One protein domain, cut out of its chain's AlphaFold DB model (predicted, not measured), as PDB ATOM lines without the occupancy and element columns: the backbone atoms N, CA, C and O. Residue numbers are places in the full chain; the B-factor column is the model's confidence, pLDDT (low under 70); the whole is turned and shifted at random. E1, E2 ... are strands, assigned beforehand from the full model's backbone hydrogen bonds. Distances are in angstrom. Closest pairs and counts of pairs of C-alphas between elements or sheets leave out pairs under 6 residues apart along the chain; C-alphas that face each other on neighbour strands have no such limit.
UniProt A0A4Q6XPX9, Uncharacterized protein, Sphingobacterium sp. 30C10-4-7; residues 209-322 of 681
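AT A GLANCE: This is residues 209 to 322 of the 681 residues of an uncharacterized protein of Sphingobacterium sp. 30C10-4-7 (UniProt A0A4Q6XPX9). Two antiparallel sheets, the four-stranded E4 E5 E6 E7 and the three-stranded E1 E2 E3, sit partly face to face as a sandwich, and a third small sheet, E8 E10 E11, lies beyond the edge strand E4. The short strand E9 lies away from the three sheets, within the stretch between E8 and E10. The printed part has 114 residues with no named helix and eleven named strands, E1 to E11 in chain order; the class is all strand, though under half of the residues, 53, are in named elements. The sheets' orders are E4 E5 E6 E7, E1 E2 E3 and E8 E10 E11, each antiparallel throughout. The whole is compact and rounded, with a radius of gyration of the C-alphas of 13.5 A and spans of 37 by 31 by 28 A.

IN THESE COORDINATES: In the largest sheet, E4 is residues 244 to 247, E5 253 to 257 (13.0 A), E6 260 to 264 (13.0 A) and E7 270 to 274 (13.6 A). E1 is residues 218 to 223, 16.3 A long, and begins at C-alpha 218 at (4.195, -10.708, -21.175). E2 is residues 226 to 231, 17.3 A, and E3 is 236 to 242, 13.7 A. E8 is residues 282 to 285, E9 292 to 294, E10 304 to 307 and E11 311 to 314, which ends at C-alpha 314 at (-8.394, 8.019, -17.536).

HOW THE PARTS SIT: E4 E5 E6 E7 is a meander, each strand the antiparallel neighbour of the one before; N 246 and O 254 of E4 and E5 are 2.8 A apart, N 255 and O 262 of E5 and E6 2.8 A, and N 261 and O 273 of E6 and E7 2.8 A. Its strands' lines turn by 49 degrees from edge to edge. E1 E2 E3 is a second meander, twisted, with C-alphas up to 4.3 A off its best plane; N 221 and O 228 are 2.9 A apart, N 229 and O 238 3.0 A. The two sheets form the sandwich, two sheets face to face, with best planes 30 degrees apart. Between them, the closest C-alphas of E3 and E5 are those of Tyr 242 and Met 257, 5.1 A apart. The closest of E4 and E8 are those of Tyr 247 and Leu 285, 5.7 A. In the third sheet, N 283 and O 306 of E8 and E10 are 3.0 A apart; E10 and E11 form a hairpin, with N 305 and O 313 at 2.9 A. E9 pairs with no named strand.

THE WHOLE: The C-alphas farthest apart, of Asn 233 and Gly 280, are 38.5 A apart. The printed part has no cut, and no link is long. The mean pLDDT of the printed part is 83.0; residues 211 to 215, 294 to 301 and 317 to 322 are under 70.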
ATOM      1  N   SER A 209       3.711  -4.594 -23.940       83.06
ATOM      2  CA  SER A 209       4.373  -5.321 -22.862       83.06
ATOM      3  C   SER A 209       3.578  -5.139 -21.563       83.06
ATOM      4  O   SER A 209       2.816  -4.193 -21.428       83.06
ATOM      5  N   TYR A 210       3.735  -6.014 -20.587       74.12
ATOM      6  CA  TYR A 210       3.390  -5.737 -19.199       74.12
ATOM      7  C   TYR A 210       4.365  -6.518 -18.323       74.12
ATOM      8  O   TYR A 210       4.584  -7.714 -18.529       74.12
ATOM      9  N   ASP A 211       5.000  -5.806 -17.395       65.31
ATOM     10  CA  ASP A 211       6.040  -6.328 -16.513       65.31
ATOM     11  C   ASP A 211       5.460  -6.458 -15.100       65.31
ATOM     12  O   ASP A 211       5.469  -5.513 -14.306       65.31
ATOM     13  N   TYR A 212       4.846  -7.613 -14.830       54.78
ATOM     14  CA  TYR A 212       4.360  -7.959 -13.492       54.78
ATOM     15  C   TYR A 212       5.511  -8.369 -12.561       54.78
ATOM     16  O   TYR A 212       5.479  -8.108 -11.359       54.78
ATOM     17  N   ASP A 213       6.523  -9.003 -13.143       58.34
ATOM     18  CA  ASP A 213       7.708  -9.555 -12.508       58.34
ATOM     19  C   ASP A 213       8.790  -9.573 -13.593       58.34
ATOM     20  O   ASP A 213       8.554 -10.150 -14.658       58.34
ATOM     21  N   LYS A 214       9.944  -8.937 -13.350       58.19
ATOM     22  CA  LYS A 214      11.000  -8.699 -14.359       58.19
ATOM     23  C   LYS A 214      11.484  -9.980 -15.041       58.19
ATOM     24  O   LYS A 214      12.101  -9.940 -16.104       58.19
ATOM     25  N   GLU A 215      11.226 -11.124 -14.420       59.03
ATOM     26  CA  GLU A 215      11.570 -12.448 -14.923       59.03
ATOM     27  C   GLU A 215      10.549 -13.004 -15.937       59.03
ATOM     28  O   GLU A 215      10.854 -13.946 -16.665       59.03
ATOM     29  N   ASN A 216       9.348 -12.421 -16.031       72.31
ATOM     30  CA  ASN A 216       8.204 -12.942 -16.779       72.31
ATOM     31  C   ASN A 216       7.453 -11.859 -17.569       72.31
ATOM     32  O   ASN A 216       6.229 -11.755 -17.477       72.31
ATOM     33  N   VAL A 217       8.156 -11.084 -18.398       81.44
ATOM     34  CA  VAL A 217       7.505 -10.118 -19.299       81.44
ATOM     35  C   VAL A 217       6.493 -10.830 -20.211       81.44
ATOM     36  O   VAL A 217       6.766 -11.896 -20.780       81.44
ATOM     37  N   ARG A 218       5.299 -10.243 -20.323       87.31
ATOM     38  CA  ARG A 218       4.195 -10.708 -21.175       87.31
ATOM     39  C   ARG A 218       3.805  -9.629 -22.169       87.31
ATOM     40  O   ARG A 218       4.044  -8.447 -21.926       87.31
ATOM     41  N   PHE A 219       3.202 -10.039 -23.276       90.19
ATOM     42  CA  PHE A 219       2.739  -9.156 -24.337       90.19
ATOM     43  C   PHE A 219       1.250  -9.361 -24.583       90.19
ATOM     44  O   PHE A 219       0.834 -10.425 -25.029       90.19
ATOM     45  N   ILE A 220       0.448  -8.334 -24.323       91.94
ATOM     46  CA  ILE A 220      -0.966  -8.305 -24.689       91.94
ATOM     47  C   ILE A 220      -1.045  -7.878 -26.153       91.94
ATOM     48  O   ILE A 220      -0.518  -6.825 -26.516       91.94
ATOM     49  N   VAL A 221      -1.691  -8.687 -26.987       94.38
ATOM     50  CA  VAL A 221      -1.796  -8.461 -28.435       94.38
ATOM     51  C   VAL A 221      -3.245  -8.336 -28.876       94.38
ATOM     52  O   VAL A 221      -4.130  -8.972 -28.301       94.38
ATOM     53  N   ASN A 222      -3.476  -7.533 -29.910       93.94
ATOM     54  CA  ASN A 222      -4.779  -7.342 -30.530       93.94
ATOM     55  C   ASN A 222      -4.751  -7.708 -32.017       93.94
ATOM     56  O   ASN A 222      -3.897  -7.223 -32.759       93.94
ATOM     57  N   ILE A 223      -5.711  -8.534 -32.437       93.19
ATOM     58  CA  ILE A 223      -5.964  -8.885 -33.840       93.19
ATOM     59  C   ILE A 223      -7.479  -8.921 -34.043       93.19
ATOM     60  O   ILE A 223      -8.169  -9.585 -33.268       93.19
ATOM     61  N   TYR A 224      -8.002  -8.243 -35.070       89.12
ATOM     62  CA  TYR A 224      -9.430  -8.247 -35.412       89.12
ATOM     63  C   TYR A 224     -10.337  -7.918 -34.211       89.12
ATOM     64  O   TYR A 224     -11.300  -8.629 -33.928       89.12
ATOM     65  N   ASP A 225      -9.989  -6.860 -33.468       87.38
ATOM     66  CA  ASP A 225     -10.691  -6.400 -32.257       87.38
ATOM     67  C   ASP A 225     -10.779  -7.439 -31.108       87.38
ATOM     68  O   ASP A 225     -11.513  -7.241 -30.138       87.38
ATOM     69  N   LYS A 226      -9.985  -8.516 -31.158       93.88
ATOM     70  CA  LYS A 226      -9.850  -9.507 -30.081       93.88
ATOM     71  C   LYS A 226      -8.477  -9.441 -29.432       93.88
ATOM     72  O   LYS A 226      -7.483  -9.134 -30.085       93.88
ATOM     73  N   TRP A 227      -8.422  -9.718 -28.137       94.31
ATOM     74  CA  TRP A 227      -7.217  -9.636 -27.318       94.31
ATOM     75  C   TRP A 227      -6.746 -11.019 -26.867       94.31
ATOM     76  O   TRP A 227      -7.562 -11.895 -26.567       94.31
ATOM     77  N   GLY A 228      -5.427 -11.193 -26.813       94.62
ATOM     78  CA  GLY A 228      -4.740 -12.381 -26.302       94.62
ATOM     79  C   GLY A 228      -3.395 -12.019 -25.672       94.62
ATOM     80  O   GLY A 228      -3.068 -10.838 -25.531       94.62
ATOM     81  N   GLU A 229      -2.616 -13.031 -25.294       93.12
ATOM     82  CA  GLU A 229      -1.368 -12.861 -24.544       93.12
ATOM     83  C   GLU A 229      -0.263 -13.774 -25.090       93.12
ATOM     84  O   GLU A 229      -0.484 -14.963 -25.332       93.12
ATOM     85  N   LEU A 230       0.941 -13.224 -25.234       93.62
ATOM     86  CA  LEU A 230       2.158 -13.930 -25.625       93.62
ATOM     87  C   LEU A 230       3.228 -13.796 -24.534       93.62
ATOM     88  O   LEU A 230       3.289 -12.790 -23.825       93.62
ATOM     89  N   ASP A 231       4.117 -14.781 -24.424       91.00
ATOM     90  CA  ASP A 231       5.381 -14.605 -23.705       91.00
ATOM     91  C   ASP A 231       6.432 -13.901 -24.585       91.00
ATOM     92  O   ASP A 231       6.235 -13.686 -25.782       91.00
ATOM     93  N   ALA A 232       7.574 -13.538 -23.996       88.75
ATOM     94  CA  ALA A 232       8.655 -12.858 -24.716       88.75
ATOM     95  C   ALA A 232       9.334 -13.701 -25.813       88.75
ATOM     96  O   ALA A 232      10.034 -13.149 -26.658       88.75
ATOM     97  N   ASN A 233       9.108 -15.018 -25.834       90.06
ATOM     98  CA  ASN A 233       9.557 -15.913 -26.901       90.06
ATOM     99  C   ASN A 233       8.470 -16.124 -27.971       90.06
ATOM    100  O   ASN A 233       8.647 -16.944 -28.871       90.06
ATOM    101  N   GLY A 234       7.339 -15.421 -27.860       91.44
ATOM    102  CA  GLY A 234       6.188 -15.537 -28.746       91.44
ATOM    103  C   GLY A 234       5.346 -16.790 -28.533       91.44
ATOM    104  O   GLY A 234       4.561 -17.145 -29.406       91.44
ATOM    105  N   ARG A 235       5.464 -17.493 -27.405       94.31
ATOM    106  CA  ARG A 235       4.530 -18.585 -27.097       94.31
ATOM    107  C   ARG A 235       3.186 -17.995 -26.699       94.31
ATOM    108  O   ARG A 235       3.134 -17.046 -25.920       94.31
ATOM    109  N   ILE A 236       2.104 -18.589 -27.196       94.25
ATOM    110  CA  ILE A 236       0.741 -18.203 -26.825       94.25
ATOM    111  C   ILE A 236       0.507 -18.581 -25.361       94.25
ATOM    112  O   ILE A 236       0.519 -19.760 -25.009       94.25
ATOM    113  N   VAL A 237       0.306 -17.568 -24.521       92.06
ATOM    114  CA  VAL A 237      -0.090 -17.711 -23.113       92.06
ATOM    115  C   VAL A 237      -1.611 -17.723 -23.014       92.06
ATOM    116  O   VAL A 237      -2.181 -18.570 -22.331       92.06
ATOM    117  N   GLU A 238      -2.271 -16.835 -23.757       92.12
ATOM    118  CA  GLU A 238      -3.721 -16.805 -23.931       92.12
ATOM    119  C   GLU A 238      -4.057 -16.640 -25.407       92.12
ATOM    120  O   GLU A 238      -3.536 -15.753 -26.088       92.12
ATOM    121  N   GLU A 239      -4.974 -17.470 -25.895       94.12
ATOM    122  CA  GLU A 239      -5.501 -17.338 -27.249       94.12
ATOM    123  C   GLU A 239      -6.161 -15.970 -27.460       94.12
ATOM    124  O   GLU A 239      -6.778 -15.402 -26.556       94.12
ATOM    125  N   VAL A 240      -6.085 -15.464 -28.691       94.56
ATOM    126  CA  VAL A 240      -6.710 -14.197 -29.084       94.56
ATOM    127  C   VAL A 240      -8.222 -14.396 -29.233       94.56
ATOM    128  O   VAL A 240      -8.712 -14.746 -30.304       94.56
ATOM    129  N   LYS A 241      -8.969 -14.220 -28.137       94.88
ATOM    130  CA  LYS A 241     -10.426 -14.465 -28.090       94.88
ATOM    131  C   LYS A 241     -11.234 -13.488 -27.239       94.88
ATOM    132  O   LYS A 241     -12.460 -13.449 -27.366       94.88
ATOM    133  N   TYR A 242     -10.579 -12.693 -26.397       94.69
ATOM    134  CA  TYR A 242     -11.258 -11.798 -25.463       94.69
ATOM    135  C   TYR A 242     -11.688 -10.494 -26.148       94.69
ATOM    136  O   TYR A 242     -10.944  -9.937 -26.948       94.69
ATOM    137  N   ASP A 243     -12.871  -9.977 -25.812       91.81
ATOM    138  CA  ASP A 243     -13.329  -8.636 -26.217       91.81
ATOM    139  C   ASP A 243     -12.480  -7.530 -25.568       91.81
ATOM    140  O   ASP A 243     -12.340  -6.429 -26.096       91.81
ATOM    141  N   GLY A 244     -11.882  -7.831 -24.416       90.44
ATOM    142  CA  GLY A 244     -10.906  -6.980 -23.753       90.44
ATOM    143  C   GLY A 244     -10.102  -7.757 -22.720       90.44
ATOM    144  O   GLY A 244     -10.569  -8.764 -22.187       90.44
ATOM    145  N   LEU A 245      -8.882  -7.296 -22.475       91.62
ATOM    146  CA  LEU A 245      -7.884  -7.936 -21.626       91.62
ATOM    147  C   LEU A 245      -7.044  -6.866 -20.924       91.62
ATOM    148  O   LEU A 245      -6.315  -6.114 -21.571       91.62
ATOM    149  N   TRP A 246      -7.152  -6.819 -19.602       89.69
ATOM    150  CA  TRP A 246      -6.524  -5.838 -18.730       89.69
ATOM    151  C   TRP A 246      -5.808  -6.508 -17.564       89.69
ATOM    152  O   TRP A 246      -6.108  -7.640 -17.191       89.69
ATOM    153  N   TYR A 247      -4.922  -5.755 -16.932       88.25
ATOM    154  CA  TYR A 247      -4.314  -6.070 -15.656       88.25
ATOM    155  C   TYR A 247      -4.614  -4.951 -14.676       88.25
ATOM    156  O   TYR A 247      -4.636  -3.771 -15.032       88.25
ATOM    157  N   THR A 248      -4.845  -5.318 -13.424       88.25
ATOM    158  CA  THR A 248      -4.892  -4.341 -12.345       88.25
ATOM    159  C   THR A 248      -3.483  -3.887 -11.968       88.25
ATOM    160  O   THR A 248      -2.491  -4.557 -12.258       88.25
ATOM    161  N   VAL A 249      -3.375  -2.754 -11.273       84.00
ATOM    162  CA  VAL A 249      -2.095  -2.257 -10.732       84.00
ATOM    163  C   VAL A 249      -1.414  -3.292  -9.838       84.00
ATOM    164  O   VAL A 249      -0.193  -3.444  -9.888       84.00
ATOM    165  N   ASP A 250      -2.196  -4.027  -9.045       83.88
ATOM    166  CA  ASP A 250      -1.694  -5.119  -8.223       83.88
ATOM    167  C   ASP A 250      -1.461  -6.411  -9.016       83.88
ATOM    168  O   ASP A 250      -0.795  -7.275  -8.474       83.88
ATOM    169  N   GLY A 251      -1.897  -6.538 -10.273       83.81
ATOM    170  CA  GLY A 251      -1.531  -7.629 -11.190       83.81
ATOM    171  C   GLY A 251      -2.518  -8.789 -11.303       83.81
ATOM    172  O   GLY A 251      -2.130  -9.905 -11.635       83.81
ATOM    173  N   GLN A 252      -3.796  -8.547 -11.028       88.81
ATOM    174  CA  GLN A 252      -4.881  -9.461 -11.387       88.81
ATOM    175  C   GLN A 252      -5.199  -9.293 -12.871       88.81
ATOM    176  O   GLN A 252      -5.291  -8.165 -13.356       88.81
ATOM    177  N   LYS A 253      -5.407 -10.400 -13.585       91.19
ATOM    178  CA  LYS A 253      -5.824 -10.374 -14.990       91.19
ATOM    179  C   LYS A 253      -7.343 -10.279 -15.063       91.19
ATOM    180  O   LYS A 253      -8.045 -11.044 -14.406       91.19
ATOM    181  N   ILE A 254      -7.849  -9.358 -15.869       93.56
ATOM    182  CA  ILE A 254      -9.273  -9.133 -16.109       93.56
ATOM    183  C   ILE A 254      -9.517  -9.288 -17.600       93.56
ATOM    184  O   ILE A 254      -8.932  -8.568 -18.401       93.56
ATOM    185  N   ALA A 255     -10.410 -10.189 -17.979       94.31
ATOM    186  CA  ALA A 255     -10.818 -10.372 -19.359       94.31
ATOM    187  C   ALA A 255     -12.335 -10.233 -19.507       94.31
ATOM    188  O   ALA A 255     -13.093 -10.553 -18.590       94.31
ATOM    189  N   LEU A 256     -12.781  -9.762 -20.665       92.38
ATOM    190  CA  LEU A 256     -14.187  -9.714 -21.053       92.38
ATOM    191  C   LEU A 256     -14.397 -10.663 -22.232       92.38
ATOM    192  O   LEU A 256     -13.700 -10.554 -23.239       92.38
ATOM    193  N   MET A 257     -15.337 -11.595 -22.108       92.12
ATOM    194  CA  MET A 257     -15.718 -12.517 -23.181       92.12
ATOM    195  C   MET A 257     -17.169 -12.942 -22.993       92.12
ATOM    196  O   MET A 257     -17.593 -13.189 -21.867       92.12
ATOM    197  N   ASP A 258     -17.933 -13.008 -24.083       88.25
ATOM    198  CA  ASP A 258     -19.322 -13.490 -24.094       88.25
ATOM    199  C   ASP A 258     -20.214 -12.809 -23.038       88.25
ATOM    200  O   ASP A 258     -21.053 -13.432 -22.389       88.25
ATOM    201  N   ASN A 259     -20.024 -11.495 -22.848       87.50
ATOM    202  CA  ASN A 259     -20.745 -10.694 -21.852       87.50
ATOM    203  C   ASN A 259     -20.522 -11.167 -20.393       87.50
ATOM    204  O   ASN A 259     -21.385 -10.988 -19.525       87.50
ATOM    205  N   GLN A 260     -19.355 -11.756 -20.116       93.69
ATOM    206  CA  GLN A 260     -18.899 -12.165 -18.790       93.69
ATOM    207  C   GLN A 260     -17.496 -11.620 -18.500       93.69
ATOM    208  O   GLN A 260     -16.609 -11.635 -19.353       93.69
ATOM    209  N   TRP A 261     -17.295 -11.168 -17.266       94.81
ATOM    210  CA  TRP A 261     -15.985 -10.829 -16.729       94.81
ATOM    211  C   TRP A 261     -15.297 -12.088 -16.215       94.81
ATOM    212  O   TRP A 261     -15.879 -12.857 -15.450       94.81
ATOM    213  N   VAL A 262     -14.045 -12.278 -16.603       95.06
ATOM    214  CA  VAL A 262     -13.176 -13.349 -16.124       95.06
ATOM    215  C   VAL A 262     -12.024 -12.697 -15.375       95.06
ATOM    216  O   VAL A 262     -11.255 -11.949 -15.968       95.06
ATOM    217  N   ILE A 263     -11.928 -12.947 -14.073       95.06
ATOM    218  CA  ILE A 263     -10.869 -12.405 -13.221       95.06
ATOM    219  C   ILE A 263      -9.979 -13.560 -12.779       95.06
ATOM    220  O   ILE A 263     -10.452 -14.490 -12.123       95.06
ATOM    221  N   THR A 264      -8.702 -13.487 -13.133       92.88
ATOM    222  CA  THR A 264      -7.673 -14.426 -12.689       92.88
ATOM    223  C   THR A 264      -6.793 -13.737 -11.657       92.88
ATOM    224  O   THR A 264      -6.166 -12.715 -11.949       92.88
ATOM    225  N   ASP A 265      -6.753 -14.286 -10.446       87.50
ATOM    226  CA  ASP A 265      -5.888 -13.763  -9.395       87.50
ATOM    227  C   ASP A 265      -4.414 -14.166  -9.596       87.50
ATOM    228  O   ASP A 265      -4.056 -14.914 -10.509       87.50
ATOM    229  N   LYS A 266      -3.543 -13.689  -8.703       79.94
ATOM    230  CA  LYS A 266      -2.095 -13.952  -8.740       79.94
ATOM    231  C   LYS A 266      -1.717 -15.420  -8.561       79.94
ATOM    232  O   LYS A 266      -0.618 -15.807  -8.942       79.94
ATOM    233  N   SER A 267      -2.584 -16.217  -7.938       84.12
ATOM    234  CA  SER A 267      -2.377 -17.657  -7.772       84.12
ATOM    235  C   SER A 267      -2.787 -18.448  -9.018       84.12
ATOM    236  O   SER A 267      -2.518 -19.645  -9.102       84.12
ATOM    237  N   GLY A 268      -3.423 -17.784  -9.989       85.56
ATOM    238  CA  GLY A 268      -4.013 -18.408 -11.166       85.56
ATOM    239  C   GLY A 268      -5.462 -18.848 -10.954       85.56
ATOM    240  O   GLY A 268      -6.032 -19.483 -11.843       85.56
ATOM    241  N   GLN A 269      -6.088 -18.524  -9.817       92.06
ATOM    242  CA  GLN A 269      -7.489 -18.856  -9.581       92.06
ATOM    243  C   GLN A 269      -8.382 -18.014 -10.493       92.06
ATOM    244  O   GLN A 269      -8.326 -16.786 -10.480       92.06
ATOM    245  N   VAL A 270      -9.239 -18.688 -11.261       94.44
ATOM    246  CA  VAL A 270     -10.147 -18.059 -12.223       94.44
ATOM    247  C   VAL A 270     -11.551 -17.953 -11.639       94.44
ATOM    248  O   VAL A 270     -12.156 -18.958 -11.273       94.44
ATOM    249  N   ASN A 271     -12.100 -16.742 -11.633       94.81
ATOM    250  CA  ASN A 271     -13.481 -16.455 -11.261       94.81
ATOM    251  C   ASN A 271     -14.223 -15.834 -12.447       94.81
ATOM    252  O   ASN A 271     -13.694 -14.956 -13.127       94.81
ATOM    253  N   LYS A 272     -15.456 -16.281 -12.697       94.88
ATOM    254  CA  LYS A 272     -16.304 -15.769 -13.780       94.88
ATOM    255  C   LYS A 272     -17.529 -15.080 -13.205       94.88
ATOM    256  O   LYS A 272     -18.200 -15.641 -12.343       94.88
ATOM    257  N   TYR A 273     -17.839 -13.906 -13.732       94.31
ATOM    258  CA  TYR A 273     -18.968 -13.089 -13.315       94.31
ATOM    259  C   TYR A 273     -19.779 -12.676 -14.547       94.31
ATOM    260  O   TYR A 273     -19.203 -12.154 -15.504       94.31
ATOM    261  N   PRO A 274     -21.108 -12.857 -14.563       92.62
ATOM    262  CA  PRO A 274     -21.979 -12.126 -15.479       92.62
ATOM    263  C   PRO A 274     -21.644 -10.626 -15.483       92.62
ATOM    264  O   PRO A 274     -21.318 -10.064 -14.437       92.62
ATOM    265  N   LYS A 275     -21.750  -9.951 -16.639       84.88
ATOM    266  CA  LYS A 275     -21.352  -8.534 -16.778       84.88
ATOM    267  C   LYS A 275     -21.927  -7.605 -15.699       84.88
ATOM    268  O   LYS A 275     -21.249  -6.674 -15.277       84.88
ATOM    269  N   ASN A 276     -23.149  -7.875 -15.245       88.25
ATOM    270  CA  ASN A 276     -23.866  -7.033 -14.289       88.25
ATOM    271  C   ASN A 276     -23.524  -7.313 -12.814       88.25
ATOM    272  O   ASN A 276     -23.814  -6.471 -11.968       88.25
ATOM    273  N   ASP A 277     -22.884  -8.440 -12.487       91.69
ATOM    274  CA  ASP A 277     -22.632  -8.855 -11.093       91.69
ATOM    275  C   ASP A 277     -21.543  -8.013 -10.408       91.69
ATOM    276  O   ASP A 277     -21.448  -7.959  -9.181       91.69
ATOM    277  N   LEU A 278     -20.713  -7.335 -11.203       91.69
ATOM    278  CA  LEU A 278     -19.665  -6.434 -10.721       91.69
ATOM    279  C   LEU A 278     -20.083  -4.958 -10.770       91.69
ATOM    280  O   LEU A 278     -19.254  -4.079 -10.542       91.69
ATOM    281  N   LYS A 279     -21.365  -4.665 -11.027       89.50
ATOM    282  CA  LYS A 279     -21.896  -3.298 -11.046       89.50
ATOM    283  C   LYS A 279     -21.571  -2.543  -9.750       89.50
ATOM    284  O   LYS A 279     -21.717  -3.072  -8.649       89.50
ATOM    285  N   GLY A 280     -21.123  -1.295  -9.891       86.75
ATOM    286  CA  GLY A 280     -20.705  -0.439  -8.777       86.75
ATOM    287  C   GLY A 280     -19.317  -0.753  -8.207       86.75
ATOM    288  O   GLY A 280     -18.863  -0.046  -7.309       86.75
ATOM    289  N   LYS A 281     -18.624  -1.779  -8.718       91.62
ATOM    290  CA  LYS A 281     -17.215  -2.030  -8.402       91.62
ATOM    291  C   LYS A 281     -16.317  -1.306  -9.395       91.62
ATOM    292  O   LYS A 281     -16.682  -1.078 -10.548       91.62
ATOM    293  N   GLN A 282     -15.115  -0.990  -8.935       92.75
ATOM    294  CA  GLN A 282     -14.087  -0.355  -9.744       92.75
ATOM    295  C   GLN A 282     -12.699  -0.832  -9.328       92.75
ATOM    296  O   GLN A 282     -12.489  -1.193  -8.168       92.75
ATOM    297  N   VAL A 283     -11.765  -0.820 -10.274       93.31
ATOM    298  CA  VAL A 283     -10.370  -1.230 -10.070       93.31
ATOM    299  C   VAL A 283      -9.419  -0.293 -10.799       93.31
ATOM    300  O   VAL A 283      -9.782   0.307 -11.813       93.31
ATOM    301  N   LEU A 284      -8.190  -0.181 -10.294       91.12
ATOM    302  CA  LEU A 284      -7.120   0.523 -10.996       91.12
ATOM    303  C   LEU A 284      -6.445  -0.414 -11.987       91.12
ATOM    304  O   LEU A 284      -5.996  -1.495 -11.600       91.12
ATOM    305  N   LEU A 285      -6.356   0.018 -13.241       87.94
ATOM    306  CA  LEU A 285      -5.720  -0.735 -14.313       87.94
ATOM    307  C   LEU A 285      -4.276  -0.286 -14.525       87.94
ATOM    308  O   LEU A 285      -3.946   0.891 -14.381       87.94
ATOM    309  N   SER A 286      -3.425  -1.226 -14.918       81.56
ATOM    310  CA  SER A 286      -2.071  -0.945 -15.381       81.56
ATOM    311  C   SER A 286      -2.005  -0.733 -16.894       81.56
ATOM    312  O   SER A 286      -1.104  -0.046 -17.348       81.56
ATOM    313  N   ASN A 287      -2.949  -1.256 -17.682       80.81
ATOM    314  CA  ASN A 287      -2.981  -1.088 -19.139       80.81
ATOM    315  C   ASN A 287      -4.355  -0.645 -19.665       80.81
ATOM    316  O   ASN A 287      -5.377  -0.734 -18.983       80.81
ATOM    317  N   LEU A 288      -4.364  -0.213 -20.926       80.19
ATOM    318  CA  LEU A 288      -5.563   0.067 -21.717       80.19
ATOM    319  C   LEU A 288      -5.667  -0.896 -22.908       80.19
ATOM    320  O   LEU A 288      -4.700  -1.579 -23.249       80.19
ATOM    321  N   ASN A 289      -6.822  -0.886 -23.579       80.06
ATOM    322  CA  ASN A 289      -7.108  -1.655 -24.801       80.06
ATOM    323  C   ASN A 289      -7.248  -0.729 -26.028       80.06
ATOM    324  O   ASN A 289      -8.097  -0.932 -26.889       80.06
ATOM    325  N   ASP A 290      -6.439   0.330 -26.094       78.44
ATOM    326  CA  ASP A 290      -6.266   1.191 -27.273       78.44
ATOM    327  C   ASP A 290      -5.361   0.556 -28.348       78.44
ATOM    328  O   ASP A 290      -4.574  -0.339 -28.039       78.44
ATOM    329  N   LYS A 291      -5.486   1.009 -29.606       77.81
ATOM    330  CA  LYS A 291      -4.651   0.559 -30.738       77.81
ATOM    331  C   LYS A 291      -3.256   1.187 -30.684       77.81
ATOM    332  O   LYS A 291      -3.109   2.276 -30.130       77.81
ATOM    333  N   GLY A 292      -2.266   0.547 -31.308       79.94
ATOM    334  CA  GLY A 292      -0.879   1.023 -31.294       79.94
ATOM    335  C   GLY A 292       0.040   0.232 -30.363       79.94
ATOM    336  O   GLY A 292      -0.398  -0.684 -29.661       79.94
ATOM    337  N   PHE A 293       1.312   0.622 -30.330       73.56
ATOM    338  CA  PHE A 293       2.257   0.189 -29.304       73.56
ATOM    339  C   PHE A 293       2.272   1.168 -28.125       73.56
ATOM    340  O   PHE A 293       2.250   2.385 -28.306       73.56
ATOM    341  N   ASN A 294       2.341   0.632 -26.906       66.50
ATOM    342  CA  ASN A 294       2.620   1.424 -25.712       66.50
ATOM    343  C   ASN A 294       3.582   0.654 -24.801       66.50
ATOM    344  O   ASN A 294       3.275  -0.463 -24.372       66.50
ATOM    345  N   TYR A 295       4.743   1.253 -24.513       58.19
ATOM    346  CA  TYR A 295       5.718   0.683 -23.592       58.19
ATOM    347  C   TYR A 295       5.333   0.988 -22.148       58.19
ATOM    348  O   TYR A 295       5.457   2.094 -21.626       58.19
ATOM    349  N   THR A 296       4.924  -0.064 -21.473       53.56
ATOM    350  CA  THR A 296       4.379  -0.092 -20.120       53.56
ATOM    351  C   THR A 296       5.409   0.043 -19.004       53.56
ATOM    352  O   THR A 296       5.116  -0.256 -17.851       53.56
ATOM    353  N   ASN A 297       6.637   0.457 -19.314       44.19
ATOM    354  CA  ASN A 297       7.686   0.590 -18.301       44.19
ATOM    355  C   ASN A 297       7.794   2.016 -17.728       44.19
ATOM    356  O   ASN A 297       8.497   2.224 -16.746       44.19
ATOM    357  N   ASN A 298       7.020   2.969 -18.272       43.53
ATOM    358  CA  ASN A 298       6.886   4.348 -17.772       43.53
ATOM    359  C   ASN A 298       5.517   4.657 -17.120       43.53
ATOM    360  O   ASN A 298       5.126   5.818 -16.990       43.53
ATOM    361  N   PHE A 299       4.772   3.642 -16.674       49.44
ATOM    362  CA  PHE A 299       3.573   3.840 -15.846       49.44
ATOM    363  C   PHE A 299       3.987   4.460 -14.495       49.44
ATOM    364  O   PHE A 299       4.804   3.877 -13.787       49.44
ATOM    365  N   TYR A 300       3.567   5.664 -14.087       55.28
ATOM    366  CA  TYR A 300       2.203   6.195 -14.019       55.28
ATOM    367  C   TYR A 300       2.170   7.729 -14.184       55.28
ATOM    368  O   TYR A 300       1.847   8.472 -13.250       55.28
ATOM    369  N   SER A 301       2.450   8.245 -15.383       54.59
ATOM    370  CA  SER A 301       2.008   9.618 -15.679       54.59
ATOM    371  C   SER A 301       0.481   9.727 -15.606       54.59
ATOM    372  O   SER A 301      -0.033  10.811 -15.358       54.59
ATOM    373  N   TYR A 302      -0.244   8.616 -15.790       73.06
ATOM    374  CA  TYR A 302      -1.696   8.615 -15.933       73.06
ATOM    375  C   TYR A 302      -2.365   7.509 -15.110       73.06
ATOM    376  O   TYR A 302      -1.810   6.424 -14.931       73.06
ATOM    377  N   LEU A 303      -3.559   7.808 -14.604       82.12
ATOM    378  CA  LEU A 303      -4.402   6.936 -13.795       82.12
ATOM    379  C   LEU A 303      -5.488   6.313 -14.677       82.12
ATOM    380  O   LEU A 303      -6.232   7.057 -15.310       82.12
ATOM    381  N   TYR A 304      -5.623   4.983 -14.662       86.88
ATOM    382  CA  TYR A 304      -6.692   4.259 -15.360       86.88
ATOM    383  C   TYR A 304      -7.617   3.569 -14.360       86.88
ATOM    384  O   TYR A 304      -7.163   2.802 -13.512       86.88
ATOM    385  N   VAL A 305      -8.919   3.819 -14.476       91.00
ATOM    386  CA  VAL A 305      -9.943   3.238 -13.603       91.00
ATOM    387  C   VAL A 305     -10.948   2.487 -14.462       91.00
ATOM    388  O   VAL A 305     -11.612   3.095 -15.298       91.00
ATOM    389  N   LEU A 306     -11.085   1.180 -14.252       91.81
ATOM    390  CA  LEU A 306     -12.187   0.406 -14.816       91.81
ATOM    391  C   LEU A 306     -13.356   0.435 -13.843       91.81
ATOM    392  O   LEU A 306     -13.261  -0.114 -12.748       91.81
ATOM    393  N   ASP A 307     -14.456   1.044 -14.264       92.44
ATOM    394  CA  ASP A 307     -15.773   0.879 -13.668       92.44
ATOM    395  C   ASP A 307     -16.498  -0.227 -14.446       92.44
ATOM    396  O   ASP A 307     -16.712  -0.116 -15.656       92.44
ATOM    397  N   PHE A 308     -16.857  -1.319 -13.771       91.50
ATOM    398  CA  PHE A 308     -17.421  -2.500 -14.436       91.50
ATOM    399  C   PHE A 308     -18.786  -2.240 -15.100       91.50
ATOM    400  O   PHE A 308     -19.210  -3.024 -15.951       91.50
ATOM    401  N   GLU A 309     -19.470  -1.149 -14.736       88.31
ATOM    402  CA  GLU A 309     -20.717  -0.716 -15.364       88.31
ATOM    403  C   GLU A 309     -20.474   0.348 -16.441       88.31
ATOM    404  O   GLU A 309     -21.042   0.264 -17.532       88.31
ATOM    405  N   LYS A 310     -19.650   1.355 -16.135       87.44
ATOM    406  CA  LYS A 310     -19.527   2.570 -16.956       87.44
ATOM    407  C   LYS A 310     -18.357   2.562 -17.940       87.44
ATOM    408  O   LYS A 310     -18.302   3.420 -18.817       87.44
ATOM    409  N   GLY A 311     -17.449   1.595 -17.832       88.25
ATOM    410  CA  GLY A 311     -16.267   1.484 -18.680       88.25
ATOM    411  C   GLY A 311     -15.035   2.146 -18.067       88.25
ATOM    412  O   GLY A 311     -14.876   2.196 -16.848       88.25
ATOM    413  N   ILE A 312     -14.119   2.602 -18.919       88.31
ATOM    414  CA  ILE A 312     -12.785   3.017 -18.484       88.31
ATOM    415  C   ILE A 312     -12.688   4.539 -18.408       88.31
ATOM    416  O   ILE A 312     -13.012   5.265 -19.352       88.31
ATOM    417  N   TYR A 313     -12.177   5.005 -17.279       88.62
ATOM    418  CA  TYR A 313     -11.826   6.388 -17.034       88.62
ATOM    419  C   TYR A 313     -10.305   6.554 -17.026       88.62
ATOM    420  O   TYR A 313      -9.580   5.650 -16.608       88.62
ATOM    421  N   SER A 314      -9.823   7.713 -17.470       86.12
ATOM    422  CA  SER A 314      -8.394   8.019 -17.536       86.12
ATOM    423  C   SER A 314      -8.099   9.458 -17.131       86.12
ATOM    424  O   SER A 314      -8.811  10.367 -17.555       86.12
ATOM    425  N   SER A 315      -7.015   9.698 -16.388       79.94
ATOM    426  CA  SER A 315      -6.516  11.062 -16.126       79.94
ATOM    427  C   SER A 315      -5.914  11.743 -17.357       79.94
ATOM    428  O   SER A 315      -5.518  12.900 -17.284       79.94
ATOM    429  N   HIS A 316      -5.805  11.026 -18.477       73.88
ATOM    430  CA  HIS A 316      -5.205  11.528 -19.705       73.88
ATOM    431  C   HIS A 316      -5.791  10.869 -20.940       73.88
ATOM    432  O   HIS A 316      -5.930   9.643 -20.997       73.88
ATOM    433  N   ILE A 317      -6.102  11.679 -21.946       63.19
ATOM    434  CA  ILE A 317      -6.662  11.213 -23.215       63.19
ATOM    435  C   ILE A 317      -5.683  11.570 -24.335       63.19
ATOM    436  O   ILE A 317      -5.916  12.484 -25.116       63.19
ATOM    437  N   GLN A 318      -4.562  10.851 -24.426       53.97
ATOM    438  CA  GLN A 318      -3.740  10.855 -25.650       53.97
ATOM    439  C   GLN A 318      -4.033   9.669 -26.574       53.97
ATOM    440  O   GLN A 318      -3.533   9.643 -27.697       53.97
ATOM    441  N   SER A 319      -4.833   8.686 -26.152       51.16
ATOM    442  CA  SER A 319      -5.067   7.503 -26.977       51.16
ATOM    443  C   SER A 319      -6.158   7.731 -28.023       51.16
ATOM    444  O   SER A 319      -7.220   8.298 -27.760       51.16
ATOM    445  N   ARG A 320      -5.927   7.195 -29.226       48.28
ATOM    446  CA  ARG A 320      -6.935   7.029 -30.290       48.28
ATOM    447  C   ARG A 320      -7.920   5.888 -29.956       48.28
ATOM    448  O   ARG A 320      -8.286   5.102 -30.827       48.28
ATOM    449  N   GLY A 321      -8.293   5.741 -28.685       49.59
ATOM    450  CA  GLY A 321      -9.178   4.689 -28.192       49.59
ATOM    451  C   GLY A 321     -10.638   5.138 -28.175       49.59
ATOM    452  O   GLY A 321     -10.958   6.230 -27.710       49.59
ATOM    453  N   LYS A 322     -11.547   4.288 -28.657       52.47
ATOM    454  CA  LYS A 322     -12.990   4.481 -28.451       52.47
ATOM    455  C   LYS A 322     -13.321   4.182 -26.977       52.47
ATOM    456  O   LYS A 322     -12.867   3.170 -26.456       52.47
TER     457      LYS A 322